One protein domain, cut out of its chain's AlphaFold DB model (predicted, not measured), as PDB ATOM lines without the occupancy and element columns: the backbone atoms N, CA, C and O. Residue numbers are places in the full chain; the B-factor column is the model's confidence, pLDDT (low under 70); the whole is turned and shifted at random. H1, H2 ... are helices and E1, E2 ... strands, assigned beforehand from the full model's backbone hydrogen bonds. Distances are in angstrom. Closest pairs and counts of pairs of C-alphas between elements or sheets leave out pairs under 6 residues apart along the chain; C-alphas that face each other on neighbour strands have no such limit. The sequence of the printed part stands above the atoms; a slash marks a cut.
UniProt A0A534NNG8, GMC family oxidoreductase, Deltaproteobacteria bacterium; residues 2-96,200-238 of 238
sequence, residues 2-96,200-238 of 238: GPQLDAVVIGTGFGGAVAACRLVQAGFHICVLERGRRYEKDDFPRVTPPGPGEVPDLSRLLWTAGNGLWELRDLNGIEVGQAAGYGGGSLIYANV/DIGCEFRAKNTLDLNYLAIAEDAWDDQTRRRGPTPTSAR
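What this domain is: This is residues 2 to 96 and 200 to 238 of the 238 residues of the protein "GMC family oxidoreductase" of Deltaproteobacteria bacterium (UniProt A0A534NNG8). The model is two lobes loosely joined: in one, H1 packs on the two-strand ribbon E1 and E2, with the longer H5 side by side with H1; in the other, the short H2 and H3 sit near the base of the E3 and E4 hairpin, and the short H4 lies between the lobes. Residues 74 to 79 and 227 to 232 stick out. The printed part has 134 residues, with five named helices and four named strands in the order E1 H1 E2 H2 H3 E3 E4 H4 H5; the class is mixed, and 58 residues, under half, are in named elements. It is loose, with a radius of gyration of the C-alphas of 17.8 A, spanning 56 by 36 by 35 A.

How they stand to each other: E1, residues 7 to 10, H1, residues 14 to 25, and E2, residues 30 to 33, form a strand-helix-strand unit, two parallel neighbour strands with a helix between, its crossover right-handed. N 9 and O 31 are 2.8 A apart, within hydrogen-bond range. H2, residues 58 to 61, and H3, residues 63 to 66, touch only at the corner, the closest C-alphas being Ser 59 and Gly 66, 4.1 A. E3, residues 70 to 74, and E4, residues 79 to 83, are an antiparallel hairpin, with N 71 and O 82 at 2.8 A. H4, residues 88 to 91, only just touches H1, at residue 14 alone, with 3 pairs of C-alphas within 8 A, the closest Phe 14 and Gly 88, 7.2 A. H5, residues 215 to 230, touches H1 at a shallow tilt of 23 degrees, the same way, the closest C-alphas being Cys 21 and Ala 219, 4.5 A. Every O i to N i+4 pair is within hydrogen-bond range in H1 and H5; H2, H3 and H4 are too short for one.

Where its parts are: E1 begins at C-alpha 7 (178.021, 135.307, 181.226). H1 is 16.6 A long, E3 13.1 A, E4 13.4 A and H5 22.8 A, ending at C-alpha 230 (182.010, 119.096, 171.967).

The domain as a whole: The C-alphas of Pro 52 and Arg 238 are the farthest apart, 58.4 A. Residues 97 to 199 are not printed; C-alphas 96 and 200 are 11.9 A apart across the cut. The link from E2 to H2 is long, 24 residues. Residues 2, 49 to 50 and 230 to 238 have pLDDT under 70.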
ATOM      1  N   GLY A   2     171.468 122.846 185.196       58.59
ATOM      2  CA  GLY A   2     171.568 123.398 183.842       58.59
ATOM      3  C   GLY A   2     173.032 123.584 183.422       58.59
ATOM      4  O   GLY A   2     173.916 123.489 184.279       58.59
ATOM      5  N   PRO A   3     173.302 123.825 182.129       70.25
ATOM      6  CA  PRO A   3     174.651 124.140 181.675       70.25
ATOM      7  C   PRO A   3     175.192 125.352 182.447       70.25
ATOM      8  O   PRO A   3     174.468 126.323 182.678       70.25
ATOM      9  N   GLN A   4     176.451 125.275 182.878       84.56
ATOM     10  CA  GLN A   4     177.121 126.389 183.538       84.56
ATOM     11  C   GLN A   4     177.384 127.482 182.500       84.56
ATOM     12  O   GLN A   4     178.014 127.224 181.476       84.56
ATOM     13  N   LEU A   5     176.858 128.679 182.752       92.00
ATOM     14  CA  LEU A   5     177.083 129.859 181.922       92.00
ATOM     15  C   LEU A   5     178.181 130.712 182.549       92.00
ATOM     16  O   LEU A   5     178.182 130.921 183.763       92.00
ATOM     17  N   ASP A   6     179.061 131.248 181.713       95.19
ATOM     18  CA  ASP A   6     180.090 132.195 182.131       95.19
ATOM     19  C   ASP A   6     179.552 133.631 182.181       95.19
ATOM     20  O   ASP A   6     179.985 134.437 183.003       95.19
ATOM     21  N   ALA A   7     178.605 133.971 181.295       96.50
ATOM     22  CA  ALA A   7     178.021 135.307 181.226       96.50
ATOM     23  C   ALA A   7     176.578 135.312 180.698       96.50
ATOM     24  O   ALA A   7     176.149 134.432 179.949       96.50
ATOM     25  N   VAL A   8     175.840 136.365 181.051       97.62
ATOM     26  CA  VAL A   8     174.520 136.673 180.488       97.62
ATOM     27  C   VAL A   8     174.569 138.059 179.857       97.62
ATOM     28  O   VAL A   8     174.981 139.024 180.496       97.62
ATOM     29  N   VAL A   9     174.138 138.161 178.601       98.44
ATOM     30  CA  VAL A   9     174.006 139.419 177.863       98.44
ATOM     31  C   VAL A   9     172.523 139.754 177.748       98.44
ATOM     32  O   VAL A   9     171.754 138.995 177.162       98.44
ATOM     33  N   ILE A  10     172.111 140.890 178.307       98.56
ATOM     34  CA  ILE A  10     170.716 141.342 178.278       98.56
ATOM     35  C   ILE A  10     170.564 142.414 177.196       98.56
ATOM     36  O   ILE A  10     171.169 143.482 177.275       98.56
ATOM     37  N   GLY A  11     169.727 142.124 176.204       98.44
ATOM     38  CA  GLY A  11     169.460 142.955 175.036       98.44
ATOM     39  C   GLY A  11     170.381 142.649 173.856       98.44
ATOM     40  O   GLY A  11     171.572 142.383 174.011       98.44
ATOM     41  N   THR A  12     169.828 142.734 172.646       98.62
ATOM     42  CA  THR A  12     170.537 142.413 171.389       98.62
ATOM     43  C   THR A  12     170.798 143.630 170.494       98.62
ATOM     44  O   THR A  12     171.074 143.497 169.304       98.62
ATOM     45  N   GLY A  13     170.732 144.840 171.058       98.31
ATOM     46  CA  GLY A  13     171.181 146.065 170.383       98.31
ATOM     47  C   GLY A  13     172.707 146.131 170.225       98.31
ATOM     48  O   GLY A  13     173.413 145.176 170.534       98.31
ATOM     49  N   PHE A  14     173.245 147.276 169.785       98.31
ATOM     50  CA  PHE A  14     174.674 147.421 169.441       98.31
ATOM     51  C   PHE A  14     175.635 146.933 170.532       98.31
ATOM     52  O   PHE A  14     176.510 146.119 170.248       98.31
ATOM     53  N   GLY A  15     175.459 147.376 171.781       98.19
ATOM     54  CA  GLY A  15     176.325 146.952 172.886       98.19
ATOM     55  C   GLY A  15     176.247 145.446 173.155       98.19
ATOM     56  O   GLY A  15     177.278 144.780 173.231       98.19
ATOM     57  N   GLY A  16     175.030 144.902 173.235       98.50
ATOM     58  CA  GLY A  16     174.801 143.484 173.515       98.50
ATOM     59  C   GLY A  16     175.276 142.565 172.391       98.50
ATOM     60  O   GLY A  16     175.963 141.583 172.653       98.50
ATOM     61  N   ALA A  17     175.007 142.914 171.134       98.62
ATOM     62  CA  ALA A  17     175.463 142.150 169.975       98.62
ATOM     63  C   ALA A  17     176.995 142.097 169.883       98.62
ATOM     64  O   ALA A  17     177.568 141.029 169.663       98.62
ATOM     65  N   VAL A  18     177.669 143.235 170.094       98.56
ATOM     66  CA  VAL A  18     179.137 143.289 170.133       98.56
ATOM     67  C   VAL A  18     179.663 142.424 171.278       98.56
ATOM     68  O   VAL A  18     180.536 141.591 171.044       98.56
ATOM     69  N   ALA A  19     179.120 142.581 172.490       98.50
ATOM     70  CA  ALA A  19     179.537 141.805 173.654       98.50
ATOM     71  C   ALA A  19     179.361 140.296 173.428       98.50
ATOM     72  O   ALA A  19     180.321 139.546 173.588       98.50
ATOM     73  N   ALA A  20     178.180 139.864 172.978       98.31
ATOM     74  CA  ALA A  20     177.885 138.464 172.688       98.31
ATOM     75  C   ALA A  20     178.855 137.882 171.651       98.31
ATOM     76  O   ALA A  20     179.467 136.842 171.886       98.31
ATOM     77  N   CYS A  21     179.070 138.597 170.543       97.75
ATOM     78  CA  CYS A  21     179.998 138.189 169.494       97.75
ATOM     79  C   CYS A  21     181.421 137.982 170.029       97.75
ATOM     80  O   CYS A  21     182.041 136.952 169.762       97.75
ATOM     81  N   ARG A  22     181.945 138.939 170.807       97.44
ATOM     82  CA  ARG A  22     183.321 138.857 171.320       97.44
ATOM     83  C   ARG A  22     183.477 137.815 172.426       97.44
ATOM     84  O   ARG A  22     184.500 137.140 172.449       97.44
ATOM     85  N   LEU A  23     182.477 137.644 173.292       97.31
ATOM     86  CA  LEU A  23     182.488 136.616 174.336       97.31
ATOM     87  C   LEU A  23     182.504 135.206 173.734       97.31
ATOM     88  O   LEU A  23     183.365 134.405 174.096       97.31
ATOM     89  N   VAL A  24     181.634 134.919 172.760       95.75
ATOM     90  CA  VAL A  24     181.618 133.598 172.107       95.75
ATOM     91  C   VAL A  24     182.915 133.345 171.339       95.75
ATOM     92  O   VAL A  24     183.473 132.253 171.430       95.75
ATOM     93  N   GLN A  25     183.453 134.348 170.634       93.38
ATOM     94  CA  GLN A  25     184.753 134.232 169.957       93.38
ATOM     95  C   GLN A  25     185.907 133.931 170.921       93.38
ATOM     96  O   GLN A  25     186.849 133.236 170.546       93.38
ATOM     97  N   ALA A  26     185.827 134.425 172.156       94.75
ATOM     98  CA  ALA A  26     186.783 134.126 173.216       94.75
ATOM     99  C   ALA A  26     186.526 132.774 173.918       94.75
ATOM    100  O   ALA A  26     187.283 132.404 174.811       94.75
ATOM    101  N   GLY A  27     185.499 132.018 173.509       92.44
ATOM    102  CA  GLY A  27     185.201 130.676 174.017       92.44
ATOM    103  C   GLY A  27     184.289 130.627 175.247       92.44
ATOM    104  O   GLY A  27     184.108 129.544 175.807       92.44
ATOM    105  N   PHE A  28     183.713 131.762 175.656       93.88
ATOM    106  CA  PHE A  28     182.777 131.825 176.780       93.88
ATOM    107  C   PHE A  28     181.408 131.246 176.413       93.88
ATOM    108  O   PHE A  28     180.901 131.442 175.307       93.88
ATOM    109  N   HIS A  29     180.781 130.578 177.380       91.81
ATOM    110  CA  HIS A  29     179.424 130.058 177.283       91.81
ATOM    111  C   HIS A  29     178.477 131.122 177.795       91.81
ATOM    112  O   HIS A  29     178.496 131.477 178.974       91.81
ATOM    113  N   ILE A  30     177.650 131.648 176.902       94.94
ATOM    114  CA  ILE A  30     176.803 132.787 177.230       94.94
ATOM    115  C   ILE A  30     175.333 132.486 176.991       94.94
ATOM    116  O   ILE A  30     174.973 131.673 176.143       94.94
ATOM    117  N   CYS A  31     174.479 133.204 177.709       95.12
ATOM    118  CA  CYS A  31     173.067 133.329 177.377       95.12
ATOM    119  C   CYS A  31     172.791 134.759 176.917       95.12
ATOM    120  O   CYS A  31     173.233 135.713 177.556       95.12
ATOM    121  N   VAL A  32     172.062 134.908 175.813       97.56
ATOM    122  CA  VAL A  32     171.604 136.207 175.320       97.56
ATOM    123  C   VAL A  32     170.095 136.279 175.510       97.56
ATOM    124  O   VAL A  32     169.375 135.392 175.056       97.56
ATOM    125  N   LEU A  33     169.618 137.327 176.177       98.25
ATOM    126  CA  LEU A  33     168.199 137.543 176.442       98.25
ATOM    127  C   LEU A  33     167.703 138.753 175.655       98.25
ATOM    128  O   LEU A  33     168.189 139.862 175.850       98.25
ATOM    129  N   GLU A  34     166.711 138.548 174.795       98.31
ATOM    130  CA  GLU A  34     166.008 139.608 174.073       98.31
ATOM    131  C   GLU A  34     164.528 139.565 174.444       98.31
ATOM    132  O   GLU A  34     163.923 138.493 174.445       98.31
ATOM    133  N   ARG A  35     163.941 140.720 174.773       97.62
ATOM    134  CA  ARG A  35     162.513 140.797 175.126       97.62
ATOM    135  C   ARG A  35     161.614 140.778 173.891       97.62
ATOM    136  O   ARG A  35     160.446 140.416 173.991       97.62
ATOM    137  N   GLY A  36     162.134 141.271 172.769       96.75
ATOM    138  CA  GLY A  36     161.416 141.398 171.514       96.75
ATOM    139  C   GLY A  36     161.497 140.162 170.628       96.75
ATOM    140  O   GLY A  36     162.111 139.148 170.953       96.75
ATOM    141  N   ARG A  37     160.864 140.266 169.462       95.31
ATOM    142  CA  ARG A  37     160.772 139.183 168.477       95.31
ATOM    143  C   ARG A  37     162.043 139.081 167.640       95.31
ATOM    144  O   ARG A  37     162.727 140.078 167.411       95.31
ATOM    145  N   ARG A  38     162.312 137.899 167.089       95.56
ATOM    146  CA  ARG A  38     163.164 137.779 165.901       95.56
ATOM    147  C   ARG A  38     162.306 138.075 164.674       95.56
ATOM    148  O   ARG A  38     161.317 137.387 164.456       95.56
ATOM    149  N   TYR A  39     162.680 139.102 163.920       93.50
ATOM    150  CA  TYR A  39     161.981 139.498 162.702       93.50
ATOM    151  C   TYR A  39     162.625 138.837 161.486       93.50
ATOM    152  O   TYR A  39     163.806 139.044 161.205       93.50
ATOM    153  N   GLU A  40     161.834 138.070 160.744       90.69
ATOM    154  CA  GLU A  40     162.190 137.637 159.396       90.69
ATOM    155  C   GLU A  40     161.810 138.718 158.369       90.69
ATOM    156  O   GLU A  40     161.119 139.694 158.675       90.69
ATOM    157  N   LYS A  41     162.300 138.580 157.133       85.75
ATOM    158  CA  LYS A  41     162.160 139.606 156.083       85.75
ATOM    159  C   LYS A  41     160.702 140.018 155.804       85.75
ATOM    160  O   LYS A  41     160.408 141.181 155.525       85.75
ATOM    161  N   ASP A  42     159.804 139.057 155.910       86.00
ATOM    162  CA  ASP A  42     158.367 139.102 155.674       86.00
ATOM    163  C   ASP A  42     157.553 139.338 156.958       86.00
ATOM    164  O   ASP A  42     156.334 139.459 156.892       86.00
ATOM    165  N   ASP A  43     158.221 139.482 158.107       88.44
ATOM    166  CA  ASP A  43     157.586 139.627 159.424       88.44
ATOM    167  C   ASP A  43     157.648 141.058 159.991       88.44
ATOM    168  O   ASP A  43     157.056 141.372 161.029       88.44
ATOM    169  N   PHE A  44     158.392 141.953 159.332       91.44
ATOM    170  CA  PHE A  44     158.450 143.365 159.715       91.44
ATOM    171  C   PHE A  44     157.087 144.057 159.539       91.44
ATOM    172  O   PHE A  44     156.353 143.727 158.606       91.44
ATOM    173  N   PRO A  45     156.753 145.059 160.376       89.94
ATOM    174  CA  PRO A  45     155.502 145.795 160.244       89.94
ATOM    175  C   PRO A  45     155.373 146.481 158.878       89.94
ATOM    176  O   PRO A  45     156.359 146.826 158.218       89.94
ATOM    177  N   ARG A  46     154.129 146.700 158.455       85.75
ATOM    178  CA  ARG A  46     153.786 147.465 157.255       85.75
ATOM    179  C   ARG A  46     152.798 148.551 157.641       85.75
ATOM    180  O   ARG A  46     151.756 148.269 158.218       85.75
ATOM    181  N   VAL A  47     153.162 149.796 157.349       73.75
ATOM    182  CA  VAL A  47     152.328 150.978 157.627       73.75
ATOM    183  C   VAL A  47     151.364 151.288 156.482       73.75
ATOM    184  O   VAL A  47     150.383 151.999 156.678       73.75
ATOM    185  N   THR A  48     151.618 150.731 155.296       72.50
ATOM    186  CA  THR A  48     150.691 150.790 154.166       72.50
ATOM    187  C   THR A  48     149.657 149.670 154.308       72.50
ATOM    188  O   THR A  48     150.064 148.520 154.498       72.50
ATOM    189  N   PRO A  49     148.350 149.972 154.200       68.06
ATOM    190  CA  PRO A  49     147.302 148.958 154.180       68.06
ATOM    191  C   PRO A  49     147.559 147.872 153.122       68.06
ATOM    192  O   PRO A  49     147.976 148.220 152.012       68.06
ATOM    193  N   PRO A  50     147.279 146.588 153.412       68.25
ATOM    194  CA  PRO A  50     147.405 145.514 152.423       68.25
ATOM    195  C   PRO A  50     146.397 145.645 151.268       68.25
ATOM    196  O   PRO A  50     146.670 145.185 150.159       68.25
ATOM    197  N   GLY A  51     145.271 146.327 151.507       74.81
ATOM    198  CA  GLY A  51     144.221 146.569 150.524       74.81
ATOM    199  C   GLY A  51     143.364 147.806 150.835       74.81
ATOM    200  O   GLY A  51     143.465 148.393 151.918       74.81
ATOM    201  N   PRO A  52     142.515 148.246 149.886       72.88
ATOM    202  CA  PRO A  52     141.589 149.354 150.102       72.88
ATOM    203  C   PRO A  52     140.627 149.058 151.260       72.88
ATOM    204  O   PRO A  52     139.888 148.080 151.220       72.88
ATOM    205  N   GLY A  53     140.613 149.922 152.276       74.31
ATOM    206  CA  GLY A  53     139.744 149.772 153.449       74.31
ATOM    207  C   GLY A  53     140.297 148.863 154.552       74.31
ATOM    208  O   GLY A  53     139.648 148.719 155.584       74.31
ATOM    209  N   GLU A  54     141.489 148.288 154.375       76.94
ATOM    210  CA  GLU A  54     142.162 147.528 155.428       76.94
ATOM    211  C   GLU A  54     142.931 148.449 156.386       76.94
ATOM    212  O   GLU A  54     143.422 149.517 156.009       76.94
ATOM    213  N   VAL A  55     143.044 148.031 157.647       73.38
ATOM    214  CA  VAL A  55     143.794 148.758 158.679       73.38
ATOM    215  C   VAL A  55     145.158 148.085 158.857       73.38
ATOM    216  O   VAL A  55     145.207 146.857 158.945       73.38
ATOM    217  N   PRO A  56     146.268 148.844 158.919       78.75
ATOM    218  CA  PRO A  56     147.580 148.280 159.209       78.75
ATOM    219  C   PRO A  56     147.591 147.498 160.526       78.75
ATOM    220  O   PRO A  56     147.064 147.966 161.537       78.75
ATOM    221  N   ASP A  57     148.236 146.330 160.534       82.75
ATOM    222  CA  ASP A  57     148.443 145.563 161.761       82.75
ATOM    223  C   ASP A  57     149.435 146.289 162.681       82.75
ATOM    224  O   ASP A  57     150.659 146.225 162.525       82.75
ATOM    225  N   LEU A  58     148.886 146.986 163.676       87.62
ATOM    226  CA  LEU A  58     149.671 147.720 164.659       87.62
ATOM    227  C   LEU A  58     150.352 146.804 165.682       87.62
ATOM    228  O   LEU A  58     151.297 147.252 166.327       87.62
ATOM    229  N   SER A  59     149.939 145.541 165.826       89.94
ATOM    230  CA  SER A  59     150.504 144.620 166.826       89.94
ATOM    231  C   SER A  59     151.977 144.301 166.550       89.94
ATOM    232  O   SER A  59     152.773 144.134 167.475       89.94
ATOM    233  N   ARG A  60     152.359 144.281 165.268       90.06
ATOM    234  CA  ARG A  60     153.742 144.119 164.798       90.06
ATOM    235  C   ARG A  60     154.537 145.415 164.849       90.06
ATOM    236  O   ARG A  60     155.766 145.363 164.937       90.06
ATOM    237  N   LEU A  61     153.854 146.558 164.795       92.00
ATOM    238  CA  LEU A  61     154.475 147.876 164.792       92.00
ATOM    239  C   LEU A  61     154.760 148.373 166.206       92.00
ATOM    240  O   LEU A  61     155.886 148.772 166.461       92.00
ATOM    241  N   LEU A  62     153.779 148.344 167.109       94.50
ATOM    242  CA  LEU A  62     153.847 148.982 168.423       94.50
ATOM    243  C   LEU A  62     153.938 147.956 169.555       94.50
ATOM    244  O   LEU A  62     153.162 147.002 169.635       94.50
ATOM    245  N   TRP A  63     154.847 148.198 170.495       95.56
ATOM    246  CA  TRP A  63     155.053 147.374 171.681       95.56
ATOM    247  C   TRP A  63     153.776 147.251 172.514       95.56
ATOM    248  O   TRP A  63     153.374 146.150 172.877       95.56
ATOM    249  N   THR A  64     153.078 148.365 172.735       94.06
ATOM    250  CA  THR A  64     151.836 148.423 173.519       94.06
ATOM    251  C   THR A  64     150.643 147.740 172.848       94.06
ATOM    252  O   THR A  64     149.688 147.396 173.537       94.06
ATOM    253  N   ALA A  65     150.688 147.521 171.530       92.06
ATOM    254  CA  ALA A  65     149.615 146.866 170.783       92.06
ATOM    255  C   ALA A  65     149.793 145.340 170.676       92.06
ATOM    256  O   ALA A  65     148.816 144.631 170.448       92.06
ATOM    257  N   GLY A  66     151.015 144.814 170.823       93.00
ATOM    258  CA  GLY A  66     151.259 143.376 170.651       93.00
ATOM    259  C   GLY A  66     152.713 142.922 170.771       93.00
ATOM    260  O   GLY A  66     153.104 141.949 170.119       93.00
ATOM    261  N   ASN A  67     153.526 143.611 171.578       95.44
ATOM    262  CA  ASN A  67     154.977 143.414 171.638       95.44
ATOM    263  C   ASN A  67     155.622 143.564 170.245       95.44
ATOM    264  O   ASN A  67     156.416 142.722 169.812       95.44
ATOM    265  N   GLY A  68     155.185 144.595 169.515       94.81
ATOM    266  CA  GLY A  68     155.704 144.984 168.210       94.81
ATOM    267  C   GLY A  68     157.055 145.695 168.276       94.81
ATOM    268  O   GLY A  68     157.640 145.878 169.342       94.81
ATOM    269  N   LEU A  69     157.544 146.099 167.105       95.94
ATOM    270  CA  LEU A  69     158.929 146.513 166.900       95.94
ATOM    271  C   LEU A  69     159.284 147.796 167.654       95.94
ATOM    272  O   LEU A  69     160.353 147.865 168.249       95.94
ATOM    273  N   TRP A  70     158.412 148.799 167.614       96.25
ATOM    274  CA  TRP A  70     158.610 150.113 168.214       96.25
ATOM    275  C   TRP A  70     157.995 150.202 169.602       96.25
ATOM    276  O   TRP A  70     156.801 149.987 169.784       96.25
ATOM    277  N   GLU A  71     158.778 150.642 170.574       95.88
ATOM    278  CA  GLU A  71     158.283 151.144 171.847       95.88
ATOM    279  C   GLU A  71     158.542 152.648 171.919       95.88
ATOM    280  O   GLU A  71     159.683 153.096 171.789       95.88
ATOM    281  N   LEU A  72     157.479 153.417 172.140       95.06
ATOM    282  CA  LEU A  72     157.560 154.841 172.440       95.06
ATOM    283  C   LEU A  72     157.435 155.009 173.953       95.06
ATOM    284  O   LEU A  72     156.489 154.502 174.558       95.06
ATOM    285  N   ARG A  73     158.406 155.680 174.569       94.69
ATOM    286  CA  ARG A  73     158.427 155.959 176.006       94.69
ATOM    287  C   ARG A  73     158.378 157.453 176.239       94.69
ATOM    288  O   ARG A  73     159.279 158.155 175.797       94.69
ATOM    289  N   ASP A  74     157.376 157.908 176.977       94.75
ATOM    290  CA  ASP A  74     157.363 159.263 177.516       94.75
ATOM    291  C   ASP A  74     158.174 159.295 178.819       94.75
ATOM    292  O   ASP A  74     157.870 158.597 179.790       94.75
ATOM    293  N   LEU A  75     159.246 160.080 178.811       94.62
ATOM    294  CA  LEU A  75     160.120 160.354 179.944       94.62
ATOM    295  C   LEU A  75     159.868 161.772 180.471       94.62
ATOM    296  O   LEU A  75     160.799 162.560 180.621       94.62
ATOM    297  N   ASN A  76     158.598 162.071 180.765       93.56
ATOM    298  CA  ASN A  76     158.130 163.337 181.327       93.56
ATOM    299  C   ASN A  76     158.415 164.534 180.400       93.56
ATOM    300  O   ASN A  76     159.122 165.474 180.768       93.56
ATOM    301  N   GLY A  77     157.878 164.474 179.178       94.31
ATOM    302  CA  GLY A  77     158.040 165.513 178.155       94.31
ATOM    303  C   GLY A  77     159.189 165.260 177.175       94.31
ATOM    304  O   GLY A  77     159.462 166.101 176.320       94.31
ATOM    305  N   ILE A  78     159.849 164.103 177.277       96.56
ATOM    306  CA  ILE A  78     160.815 163.608 176.292       96.56
ATOM    307  C   ILE A  78     160.321 162.259 175.789       96.56
ATOM    308  O   ILE A  78     160.315 161.280 176.530       96.56
ATOM    309  N   GLU A  79     159.958 162.187 174.514       96.31
ATOM    310  CA  GLU A  79     159.594 160.924 173.880       96.31
ATOM    311  C   GLU A  79     160.839 160.212 173.344       96.31
ATOM    312  O   GLU A  79     161.610 160.760 172.553       96.31
ATOM    313  N   VAL A  80     161.034 158.964 173.761       96.12
ATOM    314  CA  VAL A  80     162.107 158.090 173.286       96.12
ATOM    315  C   VAL A  80     161.500 156.946 172.491       96.12
ATOM    316  O   VAL A  80     160.778 156.111 173.035       96.12
ATOM    317  N   GLY A  81     161.832 156.887 171.204       96.19
ATOM    318  CA  GLY A  81     161.544 155.738 170.358       96.19
ATOM    319  C   GLY A  81     162.678 154.720 170.405       96.19
ATOM    320  O   GLY A  81     163.834 155.053 170.145       96.19
ATOM    321  N   GLN A  82     162.355 153.471 170.726       96.81
ATOM    322  CA  GLN A  82     163.319 152.375 170.770       96.81
ATOM    323  C   GLN A  82     162.744 151.090 170.179       96.81
ATOM    324  O   GLN A  82     161.531 150.903 170.131       96.81
ATOM    325  N   ALA A  83     163.622 150.185 169.750       97.19
ATOM    326  CA  ALA A  83     163.207 148.891 169.224       97.19
ATOM    327  C   ALA A  83     163.126 147.822 170.319       97.19
ATOM    328  O   ALA A  83     163.949 147.787 171.237       97.19
ATOM    329  N   ALA A  84     162.190 146.893 170.163       96.62
ATOM    330  CA  ALA A  84     162.146 145.623 170.869       96.62
ATOM    331  C   ALA A  84     162.168 144.478 169.845       96.62
ATOM    332  O   ALA A  84     161.142 144.056 169.318       96.62
ATOM    333  N   GLY A  85     163.361 143.963 169.558       97.12
ATOM    334  CA  GLY A  85     163.550 142.874 168.606       97.12
ATOM    335  C   GLY A  85     164.992 142.385 168.583       97.12
ATOM    336  O   GLY A  85     165.891 143.101 169.019       97.12
ATOM    337  N   TYR A  86     165.212 141.177 168.069       97.81
ATOM    338  CA  TYR A  86     166.534 140.567 167.935       97.81
ATOM    339  C   TYR A  86     167.390 141.366 166.942       97.81
ATOM    340  O   TYR A  86     167.174 141.295 165.737       97.81
ATOM    341  N   GLY A  87     168.326 142.162 167.461       97.62
ATOM    342  CA  GLY A  87     169.083 143.183 166.724       97.62
ATOM    343  C   GLY A  87     168.850 144.617 167.226       97.62
ATOM    344  O   GLY A  87     169.547 145.549 166.808       97.62
ATOM    345  N   GLY A  88     167.892 144.818 168.134       98.06
ATOM    346  CA  GLY A  88     167.587 146.083 168.800       98.06
ATOM    347  C   GLY A  88     167.435 147.266 167.842       98.06
ATOM    348  O   GLY A  88     166.864 147.153 166.759       98.06
ATOM    349  N   GLY A  89     167.973 148.427 168.232       97.56
ATOM    350  CA  GLY A  89     167.849 149.677 167.468       97.56
ATOM    351  C   GLY A  89     168.376 149.619 166.027       97.56
ATOM    352  O   GLY A  89     167.957 150.424 165.196       97.56
ATOM    353  N   SER A  90     169.228 148.644 165.683       97.69
ATOM    354  CA  SER A  90     169.672 148.469 164.292       97.69
ATOM    355  C   SER A  90     168.502 148.162 163.343       97.69
ATOM    356  O   SER A  90     168.517 148.564 162.177       97.69
ATOM    357  N   LEU A  91     167.426 147.554 163.848       97.12
ATOM    358  CA  LEU A  91     166.225 147.246 163.073       97.12
ATOM    359  C   LEU A  91     165.468 148.509 162.622       97.12
ATOM    360  O   LEU A  91     164.892 148.504 161.536       97.12
ATOM    361  N   ILE A  92     165.558 149.615 163.376       96.00
ATOM    362  CA  ILE A  92     164.713 150.818 163.198       96.00
ATOM    363  C   ILE A  92     165.467 152.132 162.934       96.00
ATOM    364  O   ILE A  92     164.845 153.181 162.873       96.00
ATOM    365  N   TYR A  93     166.797 152.112 162.824       95.12
ATOM    366  CA  TYR A  93     167.574 153.320 162.504       95.12
ATOM    367  C   TYR A  93     167.805 153.527 160.996       95.12
ATOM    368  O   TYR A  93     167.730 152.589 160.188       95.12
ATOM    369  N   ALA A  94     168.228 154.744 160.646       92.12
ATOM    370  CA  ALA A  94     168.525 155.174 159.280       92.12
ATOM    371  C   ALA A  94     169.901 154.725 158.732       92.12
ATOM    372  O   ALA A  94     170.257 155.082 157.612       92.12
ATOM    373  N   ASN A  95     170.667 153.908 159.465       93.81
ATOM    374  CA  ASN A  95     171.964 153.343 159.043       93.81
ATOM    375  C   ASN A  95     173.134 154.322 158.901       93.81
ATOM    376  O   ASN A  95     174.169 153.935 158.369       93.81
ATOM    377  N   VAL A  96     173.010 155.555 159.390       93.88
ATOM    378  CA  VAL A  96     174.075 156.568 159.336       93.88
ATOM    379  C   VAL A  96     175.210 156.215 160.303       93.88
ATOM    380  O   VAL A  96     174.968 156.003 161.488       93.88
ATOM    381  N   ASP A 200     163.150 152.605 158.827       93.62
ATOM    382  CA  ASP A 200     162.851 152.763 160.250       93.62
ATOM    383  C   ASP A 200     161.769 151.789 160.751       93.62
ATOM    384  O   ASP A 200     161.506 151.693 161.942       93.62
ATOM    385  N   ILE A 201     161.169 150.994 159.863       92.06
ATOM    386  CA  ILE A 201     160.160 149.974 160.210       92.06
ATOM    387  C   ILE A 201     160.604 148.551 159.848       92.06
ATOM    388  O   ILE A 201     159.820 147.612 159.951       92.06
ATOM    389  N   GLY A 202     161.872 148.391 159.462       92.44
ATOM    390  CA  GLY A 202     162.470 147.117 159.081       92.44
ATOM    391  C   GLY A 202     162.624 146.940 157.571       92.44
ATOM    392  O   GLY A 202     161.709 147.177 156.784       92.44
ATOM    393  N   CYS A 203     163.811 146.499 157.148       92.31
ATOM    394  CA  CYS A 203     164.119 146.295 155.735       92.31
ATOM    395  C   CYS A 203     163.806 144.862 155.297       92.31
ATOM    396  O   CYS A 203     164.545 143.930 155.605       92.31
ATOM    397  N   GLU A 204     162.772 144.710 154.478       89.12
ATOM    398  CA  GLU A 204     162.329 143.419 153.930       89.12
ATOM    399  C   GLU A 204     163.276 142.788 152.901       89.12
ATOM    400  O   GLU A 204     163.144 141.625 152.548       89.12
ATOM    401  N   PHE A 205     164.266 143.543 152.432       89.31
ATOM    402  CA  PHE A 205     165.303 143.049 151.522       89.31
ATOM    403  C   PHE A 205     166.577 142.653 152.272       89.31
ATOM    404  O   PHE A 205     167.566 142.255 151.660       89.31
ATOM    405  N   ARG A 206     166.595 142.839 153.604       91.19
ATOM    406  CA  ARG A 206     167.795 142.709 154.441       91.19
ATOM    407  C   ARG A 206     168.983 143.521 153.912       91.19
ATOM    408  O   ARG A 206     170.128 143.176 154.151       91.19
ATOM    409  N   ALA A 207     168.723 144.620 153.205       91.69
ATOM    410  CA  ALA A 207     169.773 145.481 152.665       91.69
ATOM    411  C   ALA A 207     170.443 146.336 153.751       91.69
ATOM    412  O   ALA A 207     171.574 146.782 153.581       91.69
ATOM    413  N   LYS A 208     169.751 146.582 154.868       93.50
ATOM    414  CA  LYS A 208     170.348 147.179 156.065       93.50
ATOM    415  C   LYS A 208     171.267 146.153 156.724       93.50
ATOM    416  O   LYS A 208     170.824 145.036 156.964       93.50
ATOM    417  N   ASN A 209     172.496 146.529 157.069       93.94
ATOM    418  CA  ASN A 209     173.426 145.647 157.784       93.94
ATOM    419  C   ASN A 209     173.106 145.630 159.285       93.94
ATOM    420  O   ASN A 209     173.886 146.088 160.123       93.94
ATOM    421  N   THR A 210     171.916 145.130 159.612       96.44
ATOM    422  CA  THR A 210     171.411 144.989 160.978       96.44
ATOM    423  C   THR A 210     172.169 143.907 161.743       96.44
ATOM    424  O   THR A 210     172.850 143.057 161.165       96.44
ATOM    425  N   LEU A 211     172.120 143.978 163.074       97.75
ATOM    426  CA  LEU A 211     173.008 143.193 163.940       97.75
ATOM    427  C   LEU A 211     172.745 141.683 163.881       97.75
ATOM    428  O   LEU A 211     173.666 140.897 164.109       97.75
ATOM    429  N   ASP A 212     171.522 141.286 163.528       96.19
ATOM    430  CA  ASP A 212     171.099 139.909 163.253       96.19
ATOM    431  C   ASP A 212     171.785 139.295 162.022       96.19
ATOM    432  O   ASP A 212     171.836 138.077 161.902       96.19
ATOM    433  N   LEU A 213     172.370 140.112 161.141       95.00
ATOM    434  CA  LEU A 213     173.040 139.665 159.914       95.00
ATOM    435  C   LEU A 213     174.571 139.623 160.046       95.00
ATOM    436  O   LEU A 213     175.251 139.071 159.174       95.00
ATOM    437  N   ASN A 214     175.113 140.212 161.121       95.94
ATOM    438  CA  ASN A 214     176.550 140.308 161.384       95.94
ATOM    439  C   ASN A 214     176.933 139.830 162.795       95.94
ATOM    440  O   ASN A 214     177.125 138.639 162.991       95.94
ATOM    441  N   TYR A 215     177.072 140.715 163.783       98.06
ATOM    442  CA  TYR A 215     177.562 140.411 165.128       98.06
ATOM    443  C   TYR A 215     176.828 139.242 165.789       98.06
ATOM    444  O   TYR A 215     177.481 138.335 166.306       98.06
ATOM    445  N   LEU A 216     175.493 139.252 165.760       97.94
ATOM    446  CA  LEU A 216     174.688 138.198 166.376       97.94
ATOM    447  C   LEU A 216     174.790 136.896 165.582       97.94
ATOM    448  O   LEU A 216     175.040 135.855 166.173       97.94
ATOM    449  N   ALA A 217     174.715 136.965 164.253       96.38
ATOM    450  CA  ALA A 217     174.899 135.794 163.403       96.38
ATOM    451  C   ALA A 217     176.283 135.146 163.578       96.38
ATOM    452  O   ALA A 217     176.386 133.929 163.651       96.38
ATOM    453  N   ILE A 218     177.347 135.941 163.730       95.88
ATOM    454  CA  ILE A 218     178.690 135.436 164.046       95.88
ATOM    455  C   ILE A 218     178.707 134.733 165.406       95.88
ATOM    456  O   ILE A 218     179.382 133.716 165.549       95.88
ATOM    457  N   ALA A 219     178.010 135.281 166.407       96.12
ATOM    458  CA  ALA A 219     177.919 134.661 167.726       96.12
ATOM    459  C   ALA A 219     177.203 133.302 167.652       96.12
ATOM    460  O   ALA A 219     177.682 132.333 168.232       96.12
ATOM    461  N   GLU A 220     176.106 133.216 166.898       94.88
ATOM    462  CA  GLU A 220     175.374 131.966 166.658       94.88
ATOM    463  C   GLU A 220     176.223 130.934 165.915       94.88
ATOM    464  O   GLU A 220     176.381 129.813 166.390       94.88
ATOM    465  N   ASP A 221     176.836 131.321 164.794       93.69
ATOM    466  CA  ASP A 221     177.640 130.410 163.974       93.69
ATOM    467  C   ASP A 221     178.816 129.829 164.782       93.69
ATOM    468  O   ASP A 221     179.150 128.646 164.665       93.69
ATOM    469  N   ALA A 222     179.443 130.659 165.625       91.00
ATOM    470  CA  ALA A 222     180.531 130.241 166.500       91.00
ATOM    471  C   ALA A 222     180.048 129.323 167.634       91.00
ATOM    472  O   ALA A 222     180.742 128.363 167.973       91.00
ATOM    473  N   TRP A 223     178.862 129.574 168.197       86.62
ATOM    474  CA  TRP A 223     178.242 128.687 169.182       86.62
ATOM    475  C   TRP A 223     177.907 127.314 168.580       86.62
ATOM    476  O   TRP A 223     178.227 126.277 169.167       86.62
ATOM    477  N   ASP A 224     177.346 127.286 167.374       86.81
ATOM    478  CA  ASP A 224     177.027 126.051 166.655       86.81
ATOM    479  C   ASP A 224     178.285 125.235 166.324       86.81
ATOM    480  O   ASP A 224     178.290 124.007 166.406       86.81
ATOM    481  N   ASP A 225     179.392 125.896 165.978       84.56
ATOM    482  CA  ASP A 225     180.675 125.215 165.781       84.56
ATOM    483  C   ASP A 225     181.238 124.650 167.098       84.56
ATOM    484  O   ASP A 225     181.671 123.496 167.154       84.56
ATOM    485  N   GLN A 226     181.176 125.417 168.190       80.00
ATOM    486  CA  GLN A 226     181.622 124.961 169.511       80.00
ATOM    487  C   GLN A 226     180.809 123.766 170.023       80.00
ATOM    488  O   GLN A 226     181.387 122.823 170.570       80.00
ATOM    489  N   THR A 227     179.488 123.779 169.839       76.81
ATOM    490  CA  THR A 227     178.610 122.669 170.237       76.81
ATOM    491  C   THR A 227     178.870 121.422 169.395       76.81
ATOM    492  O   THR A 227     179.028 120.341 169.962       76.81
ATOM    493  N   ARG A 228     179.040 121.555 168.070       77.62
ATOM    494  CA  ARG A 228     179.429 120.433 167.193       77.62
ATOM    495  C   ARG A 228     180.753 119.791 167.609       77.62
ATOM    496  O   ARG A 228     180.843 118.567 167.646       77.62
ATOM    497  N   ARG A 229     181.767 120.588 167.962       73.75
ATOM    498  CA  ARG A 229     183.085 120.077 168.395       73.75
ATOM    499  C   ARG A 229     183.054 119.350 169.739       73.75
ATOM    500  O   ARG A 229     183.904 118.498 169.979       73.75
ATOM    501  N   ARG A 230     182.115 119.690 170.624       69.12
ATOM    502  CA  ARG A 230     182.010 119.096 171.967       69.12
ATOM    503  C   ARG A 230     181.243 117.769 171.996       69.12
ATOM    504  O   ARG A 230     181.342 117.056 172.989       69.12
ATOM    505  N   GLY A 231     180.539 117.417 170.917       58.22
ATOM    506  CA  GLY A 231     179.636 116.266 170.892       58.22
ATOM    507  C   GLY A 231     178.359 116.511 171.714       58.22
ATOM    508  O   GLY A 231     178.232 117.549 172.368       58.22
ATOM    509  N   PRO A 232     177.372 115.596 171.673       56.84
ATOM    510  CA  PRO A 232     176.152 115.744 172.457       56.84
ATOM    511  C   PRO A 232     176.485 115.801 173.952       56.84
ATOM    512  O   PRO A 232     177.209 114.949 174.469       56.84
ATOM    513  N   THR A 233     175.932 116.791 174.657       54.81
ATOM    514  CA  THR A 233     175.946 116.821 176.122       54.81
ATOM    515  C   THR A 233     175.360 115.497 176.616       54.81
ATOM    516  O   THR A 233     174.263 115.155 176.168       54.81
ATOM    517  N   PRO A 234     176.035 114.735 177.500       42.78
ATOM    518  CA  PRO A 234     175.472 113.502 178.023       42.78
ATOM    519  C   PRO A 234     174.123 113.835 178.644       42.78
ATOM    520  O   PRO A 234     174.048 114.611 179.600       42.78
ATOM    521  N   THR A 235     173.049 113.301 178.070       41.59
ATOM    522  CA  THR A 235     171.719 113.384 178.656       41.59
ATOM    523  C   THR A 235     171.839 112.725 180.020       41.59
ATOM    524  O   THR A 235     172.012 111.510 180.113       41.59
ATOM    525  N   SER A 236     171.838 113.516 181.094       40.94
ATOM    526  CA  SER A 236     171.774 112.948 182.431       40.94
ATOM    527  C   SER A 236     170.400 112.304 182.554       40.94
ATOM    528  O   SER A 236     169.414 113.002 182.783       40.94
ATOM    529  N   ALA A 237     170.336 110.992 182.344       41.72
ATOM    530  CA  ALA A 237     169.202 110.188 182.744       41.72
ATOM    531  C   ALA A 237     169.021 110.379 184.256       41.72
ATOM    532  O   ALA A 237     169.856 109.951 185.057       41.72
ATOM    533  N   ARG A 238     167.972 111.104 184.626       35.97
ATOM    534  CA  ARG A 238     167.340 111.068 185.938       35.97
ATOM    535  C   ARG A 238     165.843 111.072 185.719       35.97
ATOM    536  O   ARG A 238     165.404 111.856 184.848       35.97
TER     537      ARG A 238